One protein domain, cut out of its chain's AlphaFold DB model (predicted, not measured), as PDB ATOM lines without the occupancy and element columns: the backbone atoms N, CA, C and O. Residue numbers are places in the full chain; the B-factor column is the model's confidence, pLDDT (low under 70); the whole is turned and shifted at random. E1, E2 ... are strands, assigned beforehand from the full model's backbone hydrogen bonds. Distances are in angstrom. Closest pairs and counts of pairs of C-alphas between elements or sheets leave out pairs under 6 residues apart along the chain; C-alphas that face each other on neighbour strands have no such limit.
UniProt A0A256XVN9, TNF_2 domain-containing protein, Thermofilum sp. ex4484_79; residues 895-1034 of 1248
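AT A GLANCE: This is residues 895 to 1034 of the 1248 residues of the protein "TNF_2 domain-containing protein" of Thermofilum sp. ex4484_79 (UniProt A0A256XVN9). With little regular structure, this is a sandwich: a strongly twisted sheet, E5-E4-E1-E7-E8, partly face to face with a small sheet, E3-E2-E6, their strands crossed at 47 degrees. Residues 1001 to 1006 stick out. The printed 140 residues hold strands E1 to E8, both sheets antiparallel, and no named helix: all strand, 53 residues in named elements. It is compact, radius of gyration of the C-alphas 15.7 A, spanning 50 by 36 by 30 A.

HOW THE PARTS SIT: E1, residues 910 to 918, is antiparallel to E7, residues 1010 to 1018; N 913 and O 1016, 2.8 A apart, are within hydrogen-bond range. Likewise E7 and E8, residues 1025 to 1034, form a hairpin: N 1011 and O 1032, 2.9 A. E5, residues 972 to 975, is near E6, residues 983 to 988: closest C-alphas Lys 972 and Ile 983, 4.7 A.

IN THESE COORDINATES: E1 begins at C-alpha 910 (175.668, 177.367, 151.295), 26.3 A long; E8, 28.6 A, ends at C-alpha 1034 (191.585, 189.481, 129.583). E2 is residues 927 to 931, E3 938 to 942, E4 945 to 949.

THE WHOLE: The printed part has no cut. Links E4 to E5 and E6 to E7 are long. Residues under pLDDT 70 include 954 to 968.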
ATOM      1  N   TRP A 895     184.752 191.076 129.205       87.44
ATOM      2  CA  TRP A 895     186.114 191.580 129.015       87.44
ATOM      3  C   TRP A 895     186.655 192.280 130.259       87.44
ATOM      4  O   TRP A 895     185.955 193.062 130.888       87.44
ATOM      5  N   TYR A 896     187.920 192.035 130.597       89.75
ATOM      6  CA  TYR A 896     188.570 192.612 131.774       89.75
ATOM      7  C   TYR A 896     190.027 193.012 131.491       89.75
ATOM      8  O   TYR A 896     190.688 192.486 130.595       89.75
ATOM      9  N   LEU A 897     190.549 193.924 132.307       90.25
ATOM     10  CA  LEU A 897     191.952 194.329 132.354       90.25
ATOM     11  C   LEU A 897     192.762 193.381 133.253       90.25
ATOM     12  O   LEU A 897     192.201 192.829 134.207       90.25
ATOM     13  N   PRO A 898     194.081 193.198 133.045       86.94
ATOM     14  CA  PRO A 898     194.915 192.490 134.010       86.94
ATOM     15  C   PRO A 898     194.915 193.244 135.344       86.94
ATOM     16  O   PRO A 898     194.890 194.475 135.358       86.94
ATOM     17  N   THR A 899     194.976 192.518 136.461       83.38
ATOM     18  CA  THR A 899     194.848 193.015 137.852       83.38
ATOM     19  C   THR A 899     193.453 193.524 138.261       83.38
ATOM     20  O   THR A 899     193.258 193.869 139.425       83.38
ATOM     21  N   GLN A 900     192.460 193.512 137.364       84.94
ATOM     22  CA  GLN A 900     191.072 193.862 137.689       84.94
ATOM     23  C   GLN A 900     190.386 192.764 138.517       84.94
ATOM     24  O   GLN A 900     190.604 191.571 138.297       84.94
ATOM     25  N   ILE A 901     189.513 193.172 139.444       81.00
ATOM     26  CA  ILE A 901     188.655 192.260 140.215       81.00
ATOM     27  C   ILE A 901     187.421 191.907 139.377       81.00
ATOM     28  O   ILE A 901     186.653 192.789 138.991       81.00
ATOM     29  N   ILE A 902     187.227 190.612 139.140       81.62
ATOM     30  CA  ILE A 902     186.108 190.028 138.397       81.62
ATOM     31  C   ILE A 902     184.825 190.172 139.224       81.62
ATOM     32  O   ILE A 902     184.838 189.990 140.445       81.62
ATOM     33  N   ASN A 903     183.706 190.511 138.579       72.38
ATOM     34  CA  ASN A 903     182.440 190.669 139.287       72.38
ATOM     35  C   ASN A 903     181.773 189.307 139.538       72.38
ATOM     36  O   ASN A 903     181.067 188.791 138.679       72.38
ATOM     37  N   VAL A 904     182.021 188.725 140.714       71.25
ATOM     38  CA  VAL A 904     181.428 187.453 141.148       71.25
ATOM     39  C   VAL A 904     180.452 187.704 142.296       71.25
ATOM     40  O   VAL A 904     180.863 188.141 143.371       71.25
ATOM     41  N   SER A 905     179.177 187.382 142.072       78.31
ATOM     42  CA  SER A 905     178.119 187.387 143.090       78.31
ATOM     43  C   SER A 905     177.723 185.956 143.451       78.31
ATOM     44  O   SER A 905     177.635 185.096 142.575       78.31
ATOM     45  N   LEU A 906     177.447 185.708 144.731       81.19
ATOM     46  CA  LEU A 906     176.953 184.430 145.249       81.19
ATOM     47  C   LEU A 906     175.495 184.645 145.704       81.19
ATOM     48  O   LEU A 906     175.281 185.189 146.786       81.19
ATOM     49  N   PRO A 907     174.477 184.320 144.883       79.62
ATOM     50  CA  PRO A 907     173.089 184.727 145.146       79.62
ATOM     51  C   PRO A 907     172.400 183.988 146.306       79.62
ATOM     52  O   PRO A 907     171.313 184.393 146.713       79.62
ATOM     53  N   TYR A 908     173.006 182.926 146.842       82.38
ATOM     54  CA  TYR A 908     172.446 182.069 147.888       82.38
ATOM     55  C   TYR A 908     173.474 181.839 149.006       82.38
ATOM     56  O   TYR A 908     174.671 182.049 148.816       82.38
ATOM     57  N   SER A 909     173.015 181.379 150.169       85.50
ATOM     58  CA  SER A 909     173.885 180.791 151.193       85.50
ATOM     59  C   SER A 909     174.179 179.313 150.887       85.50
ATOM     60  O   SER A 909     173.464 178.674 150.116       85.50
ATOM     61  N   GLY A 910     175.241 178.759 151.473       85.19
ATOM     62  CA  GLY A 910     175.668 177.367 151.295       85.19
ATOM     63  C   GLY A 910     176.999 177.218 150.552       85.19
ATOM     64  O   GLY A 910     177.816 178.144 150.490       85.19
ATOM     65  N   LYS A 911     177.248 176.020 150.014       87.12
ATOM     66  CA  LYS A 911     178.549 175.634 149.452       87.12
ATOM     67  C   LYS A 911     178.671 175.997 147.969       87.12
ATOM     68  O   LYS A 911     177.837 175.600 147.159       87.12
ATOM     69  N   TYR A 912     179.756 176.678 147.612       88.50
ATOM     70  CA  TYR A 912     180.138 177.007 146.238       88.50
ATOM     71  C   TYR A 912     181.477 176.361 145.871       88.50
ATOM     72  O   TYR A 912     182.430 176.393 146.646       88.50
ATOM     73  N   TYR A 913     181.572 175.838 144.654       88.88
ATOM     74  CA  TYR A 913     182.821 175.448 144.008       88.88
ATOM     75  C   TYR A 913     183.053 176.423 142.855       88.88
ATOM     76  O   TYR A 913     182.197 176.549 141.977       88.88
ATOM     77  N   ILE A 914     184.184 177.125 142.866       88.25
ATOM     78  CA  ILE A 914     184.576 178.057 141.810       88.25
ATOM     79  C   ILE A 914     185.701 177.405 141.017       88.25
ATOM     80  O   ILE A 914     186.779 177.129 141.545       88.25
ATOM     81  N   ILE A 915     185.419 177.123 139.750       83.00
ATOM     82  CA  ILE A 915     186.312 176.429 138.829       83.00
ATOM     83  C   ILE A 915     186.702 177.406 137.721       83.00
ATOM     84  O   ILE A 915     185.834 178.064 137.148       83.00
ATOM     85  N   SER A 916     187.992 177.484 137.401       83.00
ATOM     86  CA  SER A 916     188.526 178.317 136.319       83.00
ATOM     87  C   SER A 916     189.261 177.443 135.307       83.00
ATOM     88  O   SER A 916     190.360 176.958 135.576       83.00
ATOM     89  N   TYR A 917     188.680 177.269 134.123       82.50
ATOM     90  CA  TYR A 917     189.302 176.564 133.004       82.50
ATOM     91  C   TYR A 917     189.951 177.557 132.031       82.50
ATOM     92  O   TYR A 917     189.310 178.524 131.621       82.50
ATOM     93  N   LYS A 918     191.206 177.318 131.635       83.69
ATOM     94  CA  LYS A 918     191.928 178.139 130.647       83.69
ATOM     95  C   LYS A 918     191.747 177.536 129.254       83.69
ATOM     96  O   LYS A 918     192.002 176.350 129.086       83.69
ATOM     97  N   TYR A 919     191.362 178.336 128.258       81.50
ATOM     98  CA  TYR A 919     191.227 177.852 126.874       81.50
ATOM     99  C   TYR A 919     192.575 177.535 126.206       81.50
ATOM    100  O   TYR A 919     192.620 176.727 125.283       81.50
ATOM    101  N   TYR A 920     193.667 178.152 126.671       81.25
ATOM    102  CA  TYR A 920     195.016 177.955 126.141       81.25
ATOM    103  C   TYR A 920     196.032 177.843 127.289       81.25
ATOM    104  O   TYR A 920     196.009 178.643 128.226       81.25
ATOM    105  N   ASP A 921     196.968 176.893 127.203       82.50
ATOM    106  CA  ASP A 921     197.950 176.612 128.271       82.50
ATOM    107  C   ASP A 921     198.885 177.794 128.587       82.50
ATOM    108  O   ASP A 921     199.401 177.913 129.698       82.50
ATOM    109  N   ASN A 922     199.105 178.679 127.610       84.56
ATOM    110  CA  ASN A 922     199.964 179.860 127.734       84.56
ATOM    111  C   ASN A 922     199.290 181.051 128.447       84.56
ATOM    112  O   ASN A 922     199.973 182.043 128.735       84.56
ATOM    113  N   ALA A 923     197.984 180.971 128.722       85.50
ATOM    114  CA  ALA A 923     197.257 181.955 129.512       85.50
ATOM    115  C   ALA A 923     197.800 182.023 130.945       85.50
ATOM    116  O   ALA A 923     198.236 181.019 131.518       85.50
ATOM    117  N   SER A 924     197.745 183.214 131.536       88.00
ATOM    118  CA  SER A 924     198.012 183.410 132.966       88.00
ATOM    119  C   SER A 924     196.966 182.674 133.815       88.00
ATOM    120  O   SER A 924     195.959 182.210 133.293       88.00
ATOM    121  N   ASP A 925     197.168 182.553 135.124       88.31
ATOM    122  CA  ASP A 925     196.137 181.998 136.010       88.31
ATOM    123  C   ASP A 925     195.274 183.113 136.618       88.31
ATOM    124  O   ASP A 925     195.789 184.155 137.038       88.31
ATOM    125  N   LEU A 926     193.957 182.888 136.683       89.56
ATOM    126  CA  LEU A 926     193.058 183.706 137.500       89.56
ATOM    127  C   LEU A 926     193.345 183.447 138.985       89.56
ATOM    128  O   LEU A 926     193.703 182.332 139.369       89.56
ATOM    129  N   VAL A 927     193.185 184.475 139.823       89.88
ATOM    130  CA  VAL A 927     193.535 184.410 141.250       89.88
ATOM    131  C   VAL A 927     192.361 184.761 142.155       89.88
ATOM    132  O   VAL A 927     191.654 185.740 141.930       89.88
ATOM    133  N   HIS A 928     192.181 184.006 143.231       90.44
ATOM    134  CA  HIS A 928     191.258 184.333 144.313       90.44
ATOM    135  C   HIS A 928     191.930 185.255 145.331       90.44
ATOM    136  O   HIS A 928     193.052 184.990 145.763       90.44
ATOM    137  N   LEU A 929     191.236 186.330 145.718       88.81
ATOM    138  CA  LEU A 929     191.688 187.251 146.760       88.81
ATOM    139  C   LEU A 929     191.232 186.727 148.122       88.81
ATOM    140  O   LEU A 929     190.037 186.754 148.438       88.81
ATOM    141  N   LEU A 930     192.195 186.260 148.913       89.19
ATOM    142  CA  LEU A 930     191.978 185.676 150.232       89.19
ATOM    143  C   LEU A 930     192.571 186.579 151.313       89.19
ATOM    144  O   LEU A 930     193.671 187.107 151.152       89.19
ATOM    145  N   VAL A 931     191.869 186.724 152.434       87.25
ATOM    146  CA  VAL A 931     192.334 187.474 153.609       87.25
ATOM    147  C   VAL A 931     192.192 186.604 154.852       87.25
ATOM    148  O   VAL A 931     191.152 185.984 155.085       87.25
ATOM    149  N   HIS A 932     193.248 186.531 155.658       85.19
ATOM    150  CA  HIS A 932     193.231 185.773 156.905       85.19
ATOM    151  C   HIS A 932     192.224 186.414 157.884       85.19
ATOM    152  O   HIS A 932     192.161 187.644 157.935       85.19
ATOM    153  N   PRO A 933     191.451 185.666 158.700       79.12
ATOM    154  CA  PRO A 933     190.338 186.242 159.474       79.12
ATOM    155  C   PRO A 933     190.718 187.322 160.504       79.12
ATOM    156  O   PRO A 933     189.847 188.048 160.975       79.12
ATOM    157  N   ASN A 934     192.009 187.460 160.825       73.81
ATOM    158  CA  ASN A 934     192.542 188.538 161.666       73.81
ATOM    159  C   ASN A 934     192.866 189.835 160.884       73.81
ATOM    160  O   ASN A 934     193.369 190.781 161.481       73.81
ATOM    161  N   ALA A 935     192.632 189.871 159.566       67.50
ATOM    162  CA  ALA A 935     192.894 190.985 158.641       67.50
ATOM    163  C   ALA A 935     194.355 191.498 158.575       67.50
ATOM    164  O   ALA A 935     194.598 192.611 158.113       67.50
ATOM    165  N   ILE A 936     195.328 190.687 159.007       67.12
ATOM    166  CA  ILE A 936     196.771 190.997 158.930       67.12
ATOM    167  C   ILE A 936     197.370 190.526 157.595       67.12
ATOM    168  O   ILE A 936     198.113 191.267 156.955       67.12
ATOM    169  N   ASP A 937     197.026 189.307 157.170       80.62
ATOM    170  CA  ASP A 937     197.641 188.627 156.027       80.62
ATOM    171  C   ASP A 937     196.667 188.500 154.848       80.62
ATOM    172  O   ASP A 937     195.469 188.264 155.030       80.62
ATOM    173  N   GLN A 938     197.195 188.614 153.627       85.00
ATOM    174  CA  GLN A 938     196.453 188.468 152.371       85.00
ATOM    175  C   GLN A 938     197.192 187.532 151.406       85.00
ATOM    176  O   GLN A 938     198.423 187.513 151.375       85.00
ATOM    177  N   ALA A 939     196.446 186.785 150.594       87.62
ATOM    178  CA  ALA A 939     196.977 185.849 149.611       87.62
ATOM    179  C   ALA A 939     196.227 185.938 148.271       87.62
ATOM    180  O   ALA A 939     195.040 186.267 148.217       87.62
ATOM    181  N   TYR A 940     196.938 185.613 147.189       89.25
ATOM    182  CA  TYR A 940     196.402 185.507 145.831       89.25
ATOM    183  C   TYR A 940     196.548 184.055 145.371       89.25
ATOM    184  O   TYR A 940     197.606 183.666 144.877       89.25
ATOM    185  N   TYR A 941     195.512 183.248 145.589       91.44
ATOM    186  CA  TYR A 941     195.540 181.812 145.302       91.44
ATOM    187  C   TYR A 941     195.143 181.530 143.848       91.44
ATOM    188  O   TYR A 941     194.068 181.943 143.417       91.44
ATOM    189  N   ALA A 942     195.995 180.825 143.101       88.81
ATOM    190  CA  ALA A 942     195.727 180.387 141.731       88.81
ATOM    191  C   ALA A 942     195.277 178.917 141.717       88.81
ATOM    192  O   ALA A 942     196.011 178.040 142.174       88.81
ATOM    193  N   GLY A 943     194.087 178.653 141.176       86.06
ATOM    194  CA  GLY A 943     193.479 177.320 141.126       86.06
ATOM    195  C   GLY A 943     192.011 177.327 141.549       86.06
ATOM    196  O   GLY A 943     191.504 178.329 142.043       86.06
ATOM    197  N   ASN A 944     191.328 176.198 141.349       91.12
ATOM    198  CA  ASN A 944     189.925 176.038 141.742       91.12
ATOM    199  C   ASN A 944     189.782 176.106 143.270       91.12
ATOM    200  O   ASN A 944     190.589 175.511 143.987       91.12
ATOM    201  N   ILE A 945     188.738 176.770 143.765       92.81
ATOM    202  CA  ILE A 945     188.515 176.968 145.201       92.81
ATOM    203  C   ILE A 945     187.102 176.549 145.612       92.81
ATOM    204  O   ILE A 945     186.127 176.789 144.897       92.81
ATOM    205  N   THR A 946     186.981 175.952 146.793       93.81
ATOM    206  CA  THR A 946     185.698 175.583 147.393       93.81
ATOM    207  C   THR A 946     185.437 176.505 148.576       93.81
ATOM    208  O   THR A 946     186.264 176.580 149.483       93.81
ATOM    209  N   ILE A 947     184.295 177.193 148.603       93.31
ATOM    210  CA  ILE A 947     183.929 178.163 149.646       93.31
ATOM    211  C   ILE A 947     182.537 177.881 150.234       93.31
ATOM    212  O   ILE A 947     181.692 177.240 149.613       93.31
ATOM    213  N   TYR A 948     182.297 178.389 151.439       90.56
ATOM    214  CA  TYR A 948     180.996 178.477 152.093       90.56
ATOM    215  C   TYR A 948     180.565 179.942 152.148       90.56
ATOM    216  O   TYR A 948     181.316 180.767 152.669       90.56
ATOM    217  N   ALA A 949     179.373 180.270 151.659       89.19
ATOM    218  CA  ALA A 949     178.749 181.575 151.848       89.19
ATOM    219  C   ALA A 949     177.702 181.466 152.976       89.19
ATOM    220  O   ALA A 949     176.694 180.787 152.779       89.19
ATOM    221  N   PRO A 950     177.901 182.088 154.157       83.31
ATOM    222  CA  PRO A 950     176.897 182.068 155.227       83.31
ATOM    223  C   PRO A 950     175.588 182.756 154.815       83.31
ATOM    224  O   PRO A 950     174.501 182.306 155.169       83.31
ATOM    225  N   GLU A 951     175.707 183.822 154.025       83.69
ATOM    226  CA  GLU A 951     174.625 184.653 153.499       83.69
ATOM    227  C   GLU A 951     174.889 184.962 152.008       83.69
ATOM    228  O   GLU A 951     176.039 184.862 151.565       83.69
ATOM    229  N   PRO A 952     173.870 185.365 151.221       80.94
ATOM    230  CA  PRO A 952     174.048 185.812 149.838       80.94
ATOM    231  C   PRO A 952     175.076 186.948 149.687       80.94
ATOM    232  O   PRO A 952     174.847 188.097 150.079       80.94
ATOM    233  N   TRP A 953     176.209 186.647 149.054       74.69
ATOM    234  CA  TRP A 953     177.280 187.605 148.785       74.69
ATOM    235  C   TRP A 953     177.045 188.336 147.459       74.69
ATOM    236  O   TRP A 953     177.635 188.016 146.425       74.69
ATOM    237  N   ILE A 954     176.169 189.340 147.489       68.25
ATOM    238  CA  ILE A 954     176.010 190.301 146.390       68.25
ATOM    239  C   ILE A 954     176.995 191.455 146.608       68.25
ATOM    240  O   ILE A 954     176.934 192.157 147.624       68.25
ATOM    241  N   ARG A 955     177.899 191.674 145.646       55.56
ATOM    242  CA  ARG A 955     178.933 192.716 145.723       55.56
ATOM    243  C   ARG A 955     178.314 194.116 145.617       55.56
ATOM    244  O   ARG A 955     178.065 194.622 144.531       55.56
ATOM    245  N   LYS A 956     178.087 194.759 146.763       49.53
ATOM    246  CA  LYS A 956     177.618 196.154 146.846       49.53
ATOM    247  C   LYS A 956     178.755 197.110 146.456       49.53
ATOM    248  O   LYS A 956     179.889 196.910 146.886       49.53
ATOM    249  N   ASN A 957     178.443 198.175 145.712       45.12
ATOM    250  CA  ASN A 957     179.392 199.223 145.295       45.12
ATOM    251  C   ASN A 957     179.813 200.115 146.482       45.12
ATOM    252  O   ASN A 957     179.407 201.270 146.591       45.12
ATOM    253  N   ARG A 958     180.555 199.545 147.439       46.50
ATOM    254  CA  ARG A 958     180.982 200.184 148.692       46.50
ATOM    255  C   ARG A 958     182.362 199.680 149.113       46.50
ATOM    256  O   ARG A 958     182.734 198.546 148.823       46.50
ATOM    257  N   ILE A 959     183.092 200.506 149.858       57.12
ATOM    258  CA  ILE A 959     184.342 200.102 150.510       57.12
ATOM    259  C   ILE A 959     184.011 199.111 151.634       57.12
ATOM    260  O   ILE A 959     183.279 199.442 152.568       57.12
ATOM    261  N   ILE A 960     184.550 197.893 151.542       56.72
ATOM    262  CA  ILE A 960     184.407 196.856 152.571       56.72
ATOM    263  C   ILE A 960     185.490 197.080 153.633       56.72
ATOM    264  O   ILE A 960     186.633 196.653 153.477       56.72
ATOM    265  N   THR A 961     185.131 197.758 154.720       60.06
ATOM    266  CA  THR A 961     185.992 197.888 155.905       60.06
ATOM    267  C   THR A 961     185.788 196.677 156.809       60.06
ATOM    268  O   THR A 961     184.834 196.666 157.585       60.06
ATOM    269  N   LEU A 962     186.680 195.685 156.719       60.81
ATOM    270  CA  LEU A 962     186.627 194.459 157.524       60.81
ATOM    271  C   LEU A 962     186.697 194.769 159.030       60.81
ATOM    272  O   LEU A 962     187.715 195.251 159.535       60.81
ATOM    273  N   LYS A 963     185.623 194.464 159.758       60.69
ATOM    274  CA  LYS A 963     185.529 194.526 161.222       60.69
ATOM    275  C   LYS A 963     185.598 193.116 161.822       60.69
ATOM    276  O   LYS A 963     185.193 192.157 161.168       60.69
ATOM    277  N   PRO A 964     185.992 192.965 163.104       53.41
ATOM    278  CA  PRO A 964     186.065 191.655 163.763       53.41
ATOM    279  C   PRO A 964     184.760 190.839 163.751       53.41
ATOM    280  O   PRO A 964     184.807 189.613 163.820       53.41
ATOM    281  N   TYR A 965     183.606 191.508 163.653       48.41
ATOM    282  CA  TYR A 965     182.283 190.876 163.616       48.41
ATOM    283  C   TYR A 965     181.842 190.423 162.213       48.41
ATOM    284  O   TYR A 965     180.982 189.556 162.115       48.41
ATOM    285  N   ASP A 966     182.455 190.918 161.132       55.47
ATOM    286  CA  ASP A 966     182.075 190.531 159.758       55.47
ATOM    287  C   ASP A 966     182.502 189.080 159.435       55.47
ATOM    288  O   ASP A 966     182.025 188.446 158.495       55.47
ATOM    289  N   ASN A 967     183.359 188.499 160.281       60.94
ATOM    290  CA  ASN A 967     183.821 187.110 160.233       60.94
ATOM    291  C   ASN A 967     182.694 186.064 160.450       60.94
ATOM    292  O   ASN A 967     182.980 184.868 160.486       60.94
ATOM    293  N   THR A 968     181.423 186.449 160.603       66.94
ATOM    294  CA  THR A 968     180.281 185.508 160.597       66.94
ATOM    295  C   THR A 968     179.466 185.512 159.305       66.94
ATOM    296  O   THR A 968     178.800 184.517 159.046       66.94
ATOM    297  N   THR A 969     179.522 186.574 158.495       75.00
ATOM    298  CA  THR A 969     178.677 186.739 157.292       75.00
ATOM    299  C   THR A 969     179.454 186.630 155.978       75.00
ATOM    300  O   THR A 969     178.885 186.256 154.955       75.00
ATOM    301  N   LEU A 970     180.761 186.913 155.989       82.88
ATOM    302  CA  LEU A 970     181.606 186.857 154.792       82.88
ATOM    303  C   LEU A 970     181.873 185.411 154.314       82.88
ATOM    304  O   LEU A 970     182.024 184.516 155.154       82.88
ATOM    305  N   PRO A 971     182.005 185.165 152.991       89.19
ATOM    306  CA  PRO A 971     182.337 183.843 152.465       89.19
ATOM    307  C   PRO A 971     183.700 183.332 152.947       89.19
ATOM    308  O   PRO A 971     184.671 184.089 153.025       89.19
ATOM    309  N   LYS A 972     183.792 182.030 153.234       91.25
ATOM    310  CA  LYS A 972     184.997 181.380 153.772       91.25
ATOM    311  C   LYS A 972     185.461 180.207 152.934       91.25
ATOM    312  O   LYS A 972     184.650 179.412 152.476       91.25
ATOM    313  N   VAL A 973     186.769 180.045 152.803       93.94
ATOM    314  CA  VAL A 973     187.374 178.911 152.101       93.94
ATOM    315  C   VAL A 973     187.191 177.612 152.894       93.94
ATOM    316  O   VAL A 973     187.431 177.561 154.100       93.94
ATOM    317  N   ILE A 974     186.775 176.550 152.205       94.38
ATOM    318  CA  ILE A 974     186.739 175.168 152.700       94.38
ATOM    319  C   ILE A 974     187.952 174.398 152.156       94.38
ATOM    320  O   ILE A 974     188.595 173.674 152.911       94.38
ATOM    321  N   GLU A 975     188.255 174.558 150.863       92.00
ATOM    322  CA  GLU A 975     189.381 173.923 150.162       92.00
ATOM    323  C   GLU A 975     190.034 174.947 149.212       92.00
ATOM    324  O   GLU A 975     189.300 175.730 148.601       92.00
ATOM    325  N   PRO A 976     191.369 174.938 149.037       90.94
ATOM    326  CA  PRO A 976     192.321 173.966 149.583       90.94
ATOM    327  C   PRO A 976     192.597 174.160 151.084       90.94
ATOM    328  O   PRO A 976     192.392 175.237 151.643       90.94
ATOM    329  N   GLU A 977     193.086 173.097 151.727       90.62
ATOM    330  CA  GLU A 977     193.267 173.006 153.186       90.62
ATOM    331  C   GLU A 977     194.140 174.129 153.775       90.62
ATOM    332  O   GLU A 977     193.845 174.637 154.851       90.62
ATOM    333  N   GLU A 978     195.173 174.556 153.039       93.19
ATOM    334  CA  GLU A 978     196.101 175.643 153.401       93.19
ATOM    335  C   GLU A 978     195.384 176.953 153.770       93.19
ATOM    336  O   GLU A 978     195.809 177.664 154.680       93.19
ATOM    337  N   TYR A 979     194.265 177.238 153.097       93.75
ATOM    338  CA  TYR A 979     193.475 178.452 153.290       93.75
ATOM    339  C   TYR A 979     192.139 178.182 154.002       93.75
ATOM    340  O   TYR A 979     191.308 179.085 154.080       93.75
ATOM    341  N   ARG A 980     191.898 176.978 154.551       93.56
ATOM    342  CA  ARG A 980     190.629 176.641 155.225       93.56
ATOM    343  C   ARG A 980     190.301 177.671 156.317       93.56
ATOM    344  O   ARG A 980     191.093 177.935 157.217       93.56
ATOM    345  N   GLY A 981     189.105 178.249 156.241       88.25
ATOM    346  CA  GLY A 981     188.608 179.276 157.156       88.25
ATOM    347  C   GLY A 981     189.014 180.717 156.822       88.25
ATOM    348  O   GLY A 981     188.485 181.625 157.464       88.25
ATOM    349  N   TRP A 982     189.887 180.956 155.834       90.94
ATOM    350  CA  TRP A 982     190.194 182.307 155.345       90.94
ATOM    351  C   TRP A 982     188.975 182.940 154.669       90.94
ATOM    352  O   TRP A 982     188.135 182.243 154.096       90.94
ATOM    353  N   ILE A 983     188.899 184.269 154.711       88.56
ATOM    354  CA  ILE A 983     187.844 185.054 154.074       88.56
ATOM    355  C   ILE A 983     188.140 185.153 152.574       88.56
ATOM    356  O   ILE A 983     189.230 185.569 152.179       88.56
ATOM    357  N   TRP A 984     187.159 184.810 151.744       89.19
ATOM    358  CA  TRP A 984     187.204 184.994 150.295       89.19
ATOM    359  C   TRP A 984     186.509 186.311 149.932       89.19
ATOM    360  O   TRP A 984     185.330 186.492 150.231       89.19
ATOM    361  N   LEU A 985     187.235 187.239 149.301       82.56
ATOM    362  CA  LEU A 985     186.701 188.557 148.921       82.56
ATOM    363  C   LEU A 985     186.304 188.654 147.442       82.56
ATOM    364  O   LEU A 985     185.611 189.595 147.052       82.56
ATOM    365  N   GLY A 986     186.750 187.712 146.610       86.69
ATOM    366  CA  GLY A 986     186.464 187.692 145.180       86.69
ATOM    367  C   GLY A 986     187.529 186.969 144.358       86.69
ATOM    368  O   GLY A 986     188.395 186.262 144.878       86.69
ATOM    369  N   MET A 987     187.480 187.187 143.046       85.56
ATOM    370  CA  MET A 987     188.460 186.695 142.078       85.56
ATOM    371  C   MET A 987     188.981 187.861 141.232       85.56
ATOM    372  O   MET A 987     188.275 188.846 141.036       85.56
ATOM    373  N   GLY A 988     190.208 187.772 140.731       85.88
ATOM    374  CA  GLY A 988     190.844 188.781 139.893       85.88
ATOM    375  C   GLY A 988     191.637 188.164 138.746       85.88
ATOM    376  O   GLY A 988     192.024 186.996 138.781       85.88
ATOM    377  N   THR A 989     191.879 188.965 137.713       87.56
ATOM    378  CA  THR A 989     192.520 188.525 136.462       87.56
ATOM    379  C   THR A 989     194.028 188.306 136.563       87.56
ATOM    380  O   THR A 989     194.608 187.675 135.682       87.56
ATOM    381  N   ALA A 990     194.665 188.858 137.601       83.50
ATOM    382  CA  ALA A 990     196.082 188.704 137.918       83.50
ATOM    383  C   ALA A 990     196.355 189.098 139.380       83.50
ATOM    384  O   ALA A 990     195.648 189.934 139.943       83.50
ATOM    385  N   ASN A 991     197.443 188.586 139.962       82.69
ATOM    386  CA  ASN A 991     198.029 189.157 141.177       82.69
ATOM    387  C   ASN A 991     198.682 190.520 140.830       82.69
ATOM    388  O   ASN A 991     199.561 190.544 139.966       82.69
ATOM    389  N   PRO A 992     198.317 191.645 141.483       73.75
ATOM    390  CA  PRO A 992     198.856 192.978 141.173       73.75
ATOM    391  C   PRO A 992     200.353 193.150 141.468       73.75
ATOM    392  O   PRO A 992     200.962 194.110 141.004       73.75
ATOM    393  N   PHE A 993     200.964 192.217 142.201       75.94
ATOM    394  CA  PHE A 993     202.398 192.183 142.493       75.94
ATOM    395  C   PHE A 993     203.178 191.198 141.596       75.94
ATOM    396  O   PHE A 993     204.388 191.024 141.775       75.94
ATOM    397  N   ALA A 994     202.517 190.541 140.633       72.56
ATOM    398  CA  ALA A 994     203.177 189.675 139.660       72.56
ATOM    399  C   ALA A 994     204.110 190.481 138.737       72.56
ATOM    400  O   ALA A 994     203.788 191.585 138.309       72.56
ATOM    401  N   LYS A 995     205.281 189.918 138.411       66.31
ATOM    402  CA  LYS A 995     206.292 190.585 137.565       66.31
ATOM    403  C   LYS A 995     206.181 190.282 136.070       66.31
ATOM    404  O   LYS A 995     206.866 190.928 135.290       66.31
ATOM    405  N   ASN A 996     205.344 189.321 135.684       68.44
ATOM    406  CA  ASN A 996     205.049 188.955 134.300       68.44
ATOM    407  C   ASN A 996     203.570 188.559 134.201       68.44
ATOM    408  O   ASN A 996     203.046 187.937 135.125       68.44
ATOM    409  N   TYR A 997     202.942 188.852 133.064       80.25
ATOM    410  CA  TYR A 997     201.631 188.331 132.669       80.25
ATOM    411  C   TYR A 997     201.802 187.661 131.301       80.25
ATOM    412  O   TYR A 997     202.360 188.277 130.390       80.25
ATOM    413  N   THR A 998     201.422 186.390 131.169       86.31
ATOM    414  CA  THR A 998     201.586 185.609 129.930       86.31
ATOM    415  C   THR A 998     200.331 185.701 129.056       86.31
ATOM    416  O   THR A 998     199.466 186.540 129.294       86.31
ATOM    417  N   GLY A 999     200.246 184.911 127.981       87.31
ATOM    418  CA  GLY A 999     199.073 184.849 127.100       87.31
ATOM    419  C   GLY A 999     198.898 186.007 126.105       87.31
ATOM    420  O   GLY A 999     197.997 185.944 125.277       87.31
ATOM    421  N   PHE A1000     199.741 187.044 126.112       91.81
ATOM    422  CA  PHE A1000     199.677 188.142 125.133       91.81
ATOM    423  C   PHE A1000     200.650 187.950 123.956       91.81
ATOM    424  O   PHE A1000     201.827 187.647 124.153       91.81
ATOM    425  N   ASN A1001     200.173 188.166 122.722       90.00
ATOM    426  CA  ASN A1001     200.967 188.098 121.491       90.00
ATOM    427  C   ASN A1001     200.859 189.390 120.663       90.00
ATOM    428  O   ASN A1001     200.028 189.535 119.766       90.00
ATOM    429  N   TYR A1002     201.790 190.305 120.919       89.12
ATOM    430  CA  TYR A1002     201.906 191.609 120.258       89.12
ATOM    431  C   TYR A1002     202.316 191.560 118.778       89.12
ATOM    432  O   TYR A1002     202.291 192.588 118.112       89.12
ATOM    433  N   LYS A1003     202.712 190.397 118.238       87.56
ATOM    434  CA  LYS A1003     203.013 190.263 116.798       87.56
ATOM    435  C   LYS A1003     201.757 190.094 115.945       87.56
ATOM    436  O   LYS A1003     201.803 190.367 114.752       87.56
ATOM    437  N   THR A1004     200.668 189.628 116.551       86.75
ATOM    438  CA  THR A1004     199.373 189.372 115.899       86.75
ATOM    439  C   THR A1004     198.229 190.137 116.571       86.75
ATOM    440  O   THR A1004     197.069 189.913 116.246       86.75
ATOM    441  N   ASN A1005     198.549 191.024 117.523       89.56
ATOM    442  CA  ASN A1005     197.608 191.717 118.407       89.56
ATOM    443  C   ASN A1005     196.589 190.774 119.080       89.56
ATOM    444  O   ASN A1005     195.414 191.108 119.219       89.56
ATOM    445  N   THR A1006     197.040 189.589 119.504       90.38
ATOM    446  CA  THR A1006     196.166 188.534 120.042       90.38
ATOM    447  C   THR A1006     196.310 188.383 121.558       90.38
ATOM    448  O   THR A1006     197.422 188.449 122.087       90.38
ATOM    449  N   THR A1007     195.206 188.124 122.261       91.38
ATOM    450  CA  THR A1007     195.201 187.615 123.640       91.38
ATOM    451  C   THR A1007     194.695 186.176 123.685       91.38
ATOM    452  O   THR A1007     193.629 185.861 123.169       91.38
ATOM    453  N   PHE A1008     195.465 185.302 124.327       89.06
ATOM    454  CA  PHE A1008     195.097 183.930 124.675       89.06
ATOM    455  C   PHE A1008     194.614 183.813 126.130       89.06
ATOM    456  O   PHE A1008     194.259 182.722 126.567       89.06
ATOM    457  N   ASN A1009     194.585 184.919 126.890       90.19
ATOM    458  CA  ASN A1009     194.068 184.961 128.261       90.19
ATOM    459  C   ASN A1009     192.535 184.891 128.250       90.19
ATOM    460  O   ASN A1009     191.849 185.895 128.459       90.19
ATOM    461  N   ILE A1010     192.017 183.705 127.943       85.88
ATOM    462  CA  ILE A1010     190.598 183.414 127.763       85.88
ATOM    463  C   ILE A1010     190.243 182.232 128.660       85.88
ATOM    464  O   ILE A1010     190.937 181.209 128.679       85.88
ATOM    465  N   TYR A1011     189.161 182.385 129.414       83.19
ATOM    466  CA  TYR A1011     188.800 181.513 130.525       83.19
ATOM    467  C   TYR A1011     187.318 181.166 130.469       83.19
ATOM    468  O   TYR A1011     186.516 182.028 130.125       83.19
ATOM    469  N   ASN A1012     186.940 179.956 130.875       82.38
ATOM    470  CA  ASN A1012     185.569 179.652 131.276       82.38
ATOM    471  C   ASN A1012     185.538 179.471 132.797       82.38
ATOM    472  O   ASN A1012     186.283 178.651 133.341       82.38
ATOM    473  N   ILE A1013     184.692 180.238 133.474       82.00
ATOM    474  CA  ILE A1013     184.494 180.159 134.920       82.00
ATOM    475  C   ILE A1013     183.171 179.461 135.181       82.00
ATOM    476  O   ILE A1013     182.126 179.925 134.727       82.00
ATOM    477  N   THR A1014     183.225 178.380 135.953       79.00
ATOM    478  CA  THR A1014     182.055 177.652 136.443       79.00
ATOM    479  C   THR A1014     181.902 177.911 137.935       79.00
ATOM    480  O   THR A1014     182.747 177.520 138.742       79.00
ATOM    481  N   LEU A1015     180.796 178.548 138.306       78.88
ATOM    482  CA  LEU A1015     180.315 178.644 139.680       78.88
ATOM    483  C   LEU A1015     179.298 177.522 139.886       78.88
ATOM    484  O   LEU A1015     178.241 177.543 139.263       78.88
ATOM    485  N   ARG A1016     179.594 176.550 140.751       79.19
ATOM    486  CA  ARG A1016     178.665 175.476 141.130       79.19
ATOM    487  C   ARG A1016     178.227 175.666 142.578       79.19
ATOM    488  O   ARG A1016     179.035 175.466 143.481       79.19
ATOM    489  N   TRP A1017     176.966 176.013 142.804       83.12
ATOM    490  CA  TRP A1017     176.343 175.988 144.130       83.12
ATOM    491  C   TRP A1017     175.734 174.617 144.413       83.12
ATOM    492  O   TRP A1017     175.208 173.977 143.500       83.12
ATOM    493  N   ILE A1018     175.780 174.186 145.674       75.62
ATOM    494  CA  ILE A1018     175.040 173.022 146.168       75.62
ATOM    495  C   ILE A1018     174.191 173.441 147.369       75.62
ATOM    496  O   ILE A1018     174.716 173.939 148.369       75.62
ATOM    497  N   ASN A1019     172.886 173.188 147.279       70.88
ATOM    498  CA  ASN A1019     171.949 173.343 148.381       70.88
ATOM    499  C   ASN A1019     172.180 172.241 149.424       70.88
ATOM    500  O   ASN A1019     171.979 171.058 149.149       70.88
ATOM    501  N   GLU A1020     172.541 172.622 150.645       67.81
ATOM    502  CA  GLU A1020     172.771 171.671 151.742       67.81
ATOM    503  C   GLU A1020     171.466 171.038 152.273       67.81
ATOM    504  O   GLU A1020     171.515 170.046 152.997       67.81
ATOM    505  N   THR A1021     170.301 171.574 151.886       62.06
ATOM    506  CA  THR A1021     168.976 171.124 152.350       62.06
ATOM    507  C   THR A1021     168.423 169.939 151.553       62.06
ATOM    508  O   THR A1021     167.787 169.057 152.125       62.06
ATOM    509  N   ASP A1022     168.625 169.926 150.229       62.78
ATOM    510  CA  ASP A1022     168.047 168.930 149.309       62.78
ATOM    511  C   ASP A1022     169.058 168.319 148.317       62.78
ATOM    512  O   ASP A1022     168.694 167.453 147.521       62.78
ATOM    513  N   GLY A1023     170.327 168.744 148.361       60.56
ATOM    514  CA  GLY A1023     171.386 168.278 147.465       60.56
ATOM    515  C   GLY A1023     171.290 168.802 146.028       60.56
ATOM    516  O   GLY A1023     172.054 168.349 145.176       60.56
ATOM    517  N   SER A1024     170.374 169.730 145.727       57.38
ATOM    518  CA  SER A1024     170.270 170.328 144.393       57.38
ATOM    519  C   SER A1024     171.521 171.131 144.031       57.38
ATOM    520  O   SER A1024     172.151 171.769 144.875       57.38
ATOM    521  N   ILE A1025     171.889 171.074 142.751       64.25
ATOM    522  CA  ILE A1025     173.090 171.703 142.202       64.25
ATOM    523  C   ILE A1025     172.661 172.731 141.157       64.25
ATOM    524  O   ILE A1025     171.880 172.405 140.261       64.25
ATOM    525  N   ILE A1026     173.184 173.954 141.258       66.94
ATOM    526  CA  ILE A1026     172.994 175.019 140.264       66.94
ATOM    527  C   ILE A1026     174.369 175.442 139.745       66.94
ATOM    528  O   ILE A1026     175.299 175.628 140.529       66.94
ATOM    529  N   GLU A1027     174.495 175.584 138.427       67.12
ATOM    530  CA  GLU A1027     175.734 175.986 137.764       67.12
ATOM    531  C   GLU A1027     175.539 177.267 136.949       67.12
ATOM    532  O   GLU A1027     174.604 177.372 136.154       67.12
ATOM    533  N   TRP A1028     176.466 178.212 137.097       72.12
ATOM    534  CA  TRP A1028     176.588 179.388 136.238       72.12
ATOM    535  C   TRP A1028     177.943 179.348 135.533       72.12
ATOM    536  O   TRP A1028     178.980 179.255 136.191       72.12
ATOM    537  N   ASN A1029     177.926 179.434 134.203       71.81
ATOM    538  CA  ASN A1029     179.122 179.467 133.363       71.81
ATOM    539  C   ASN A1029     179.270 180.847 132.713       71.81
ATOM    540  O   ASN A1029     178.303 181.361 132.145       71.81
ATOM    541  N   GLN A1030     180.473 181.421 132.768       77.69
ATOM    542  CA  GLN A1030     180.809 182.709 132.158       77.69
ATOM    543  C   GLN A1030     182.188 182.634 131.498       77.69
ATOM    544  O   GLN A1030     183.181 182.297 132.144       77.69
ATOM    545  N   THR A1031     182.267 183.000 130.216       81.75
ATOM    546  CA  THR A1031     183.561 183.184 129.549       81.75
ATOM    547  C   THR A1031     184.124 184.565 129.865       81.75
ATOM    548  O   THR A1031     183.402 185.561 129.815       81.75
ATOM    549  N   ILE A1032     185.419 184.635 130.166       85.62
ATOM    550  CA  ILE A1032     186.158 185.879 130.386       85.62
ATOM    551  C   ILE A1032     187.306 185.998 129.390       85.62
ATOM    552  O   ILE A1032     188.053 185.045 129.177       85.62
ATOM    553  N   VAL A1033     187.470 187.197 128.832       88.50
ATOM    554  CA  VAL A1033     188.628 187.603 128.026       88.50
ATOM    555  C   VAL A1033     189.405 188.651 128.815       88.50
ATOM    556  O   VAL A1033     188.836 189.658 129.232       88.50
ATOM    557  N   VAL A1034     190.709 188.453 129.005       90.56
ATOM    558  CA  VAL A1034     191.585 189.481 129.583       90.56
ATOM    559  C   VAL A1034     192.429 190.110 128.480       90.56
ATOM    560  O   VAL A1034     193.103 189.411 127.721       90.56
TER     561      VAL A1034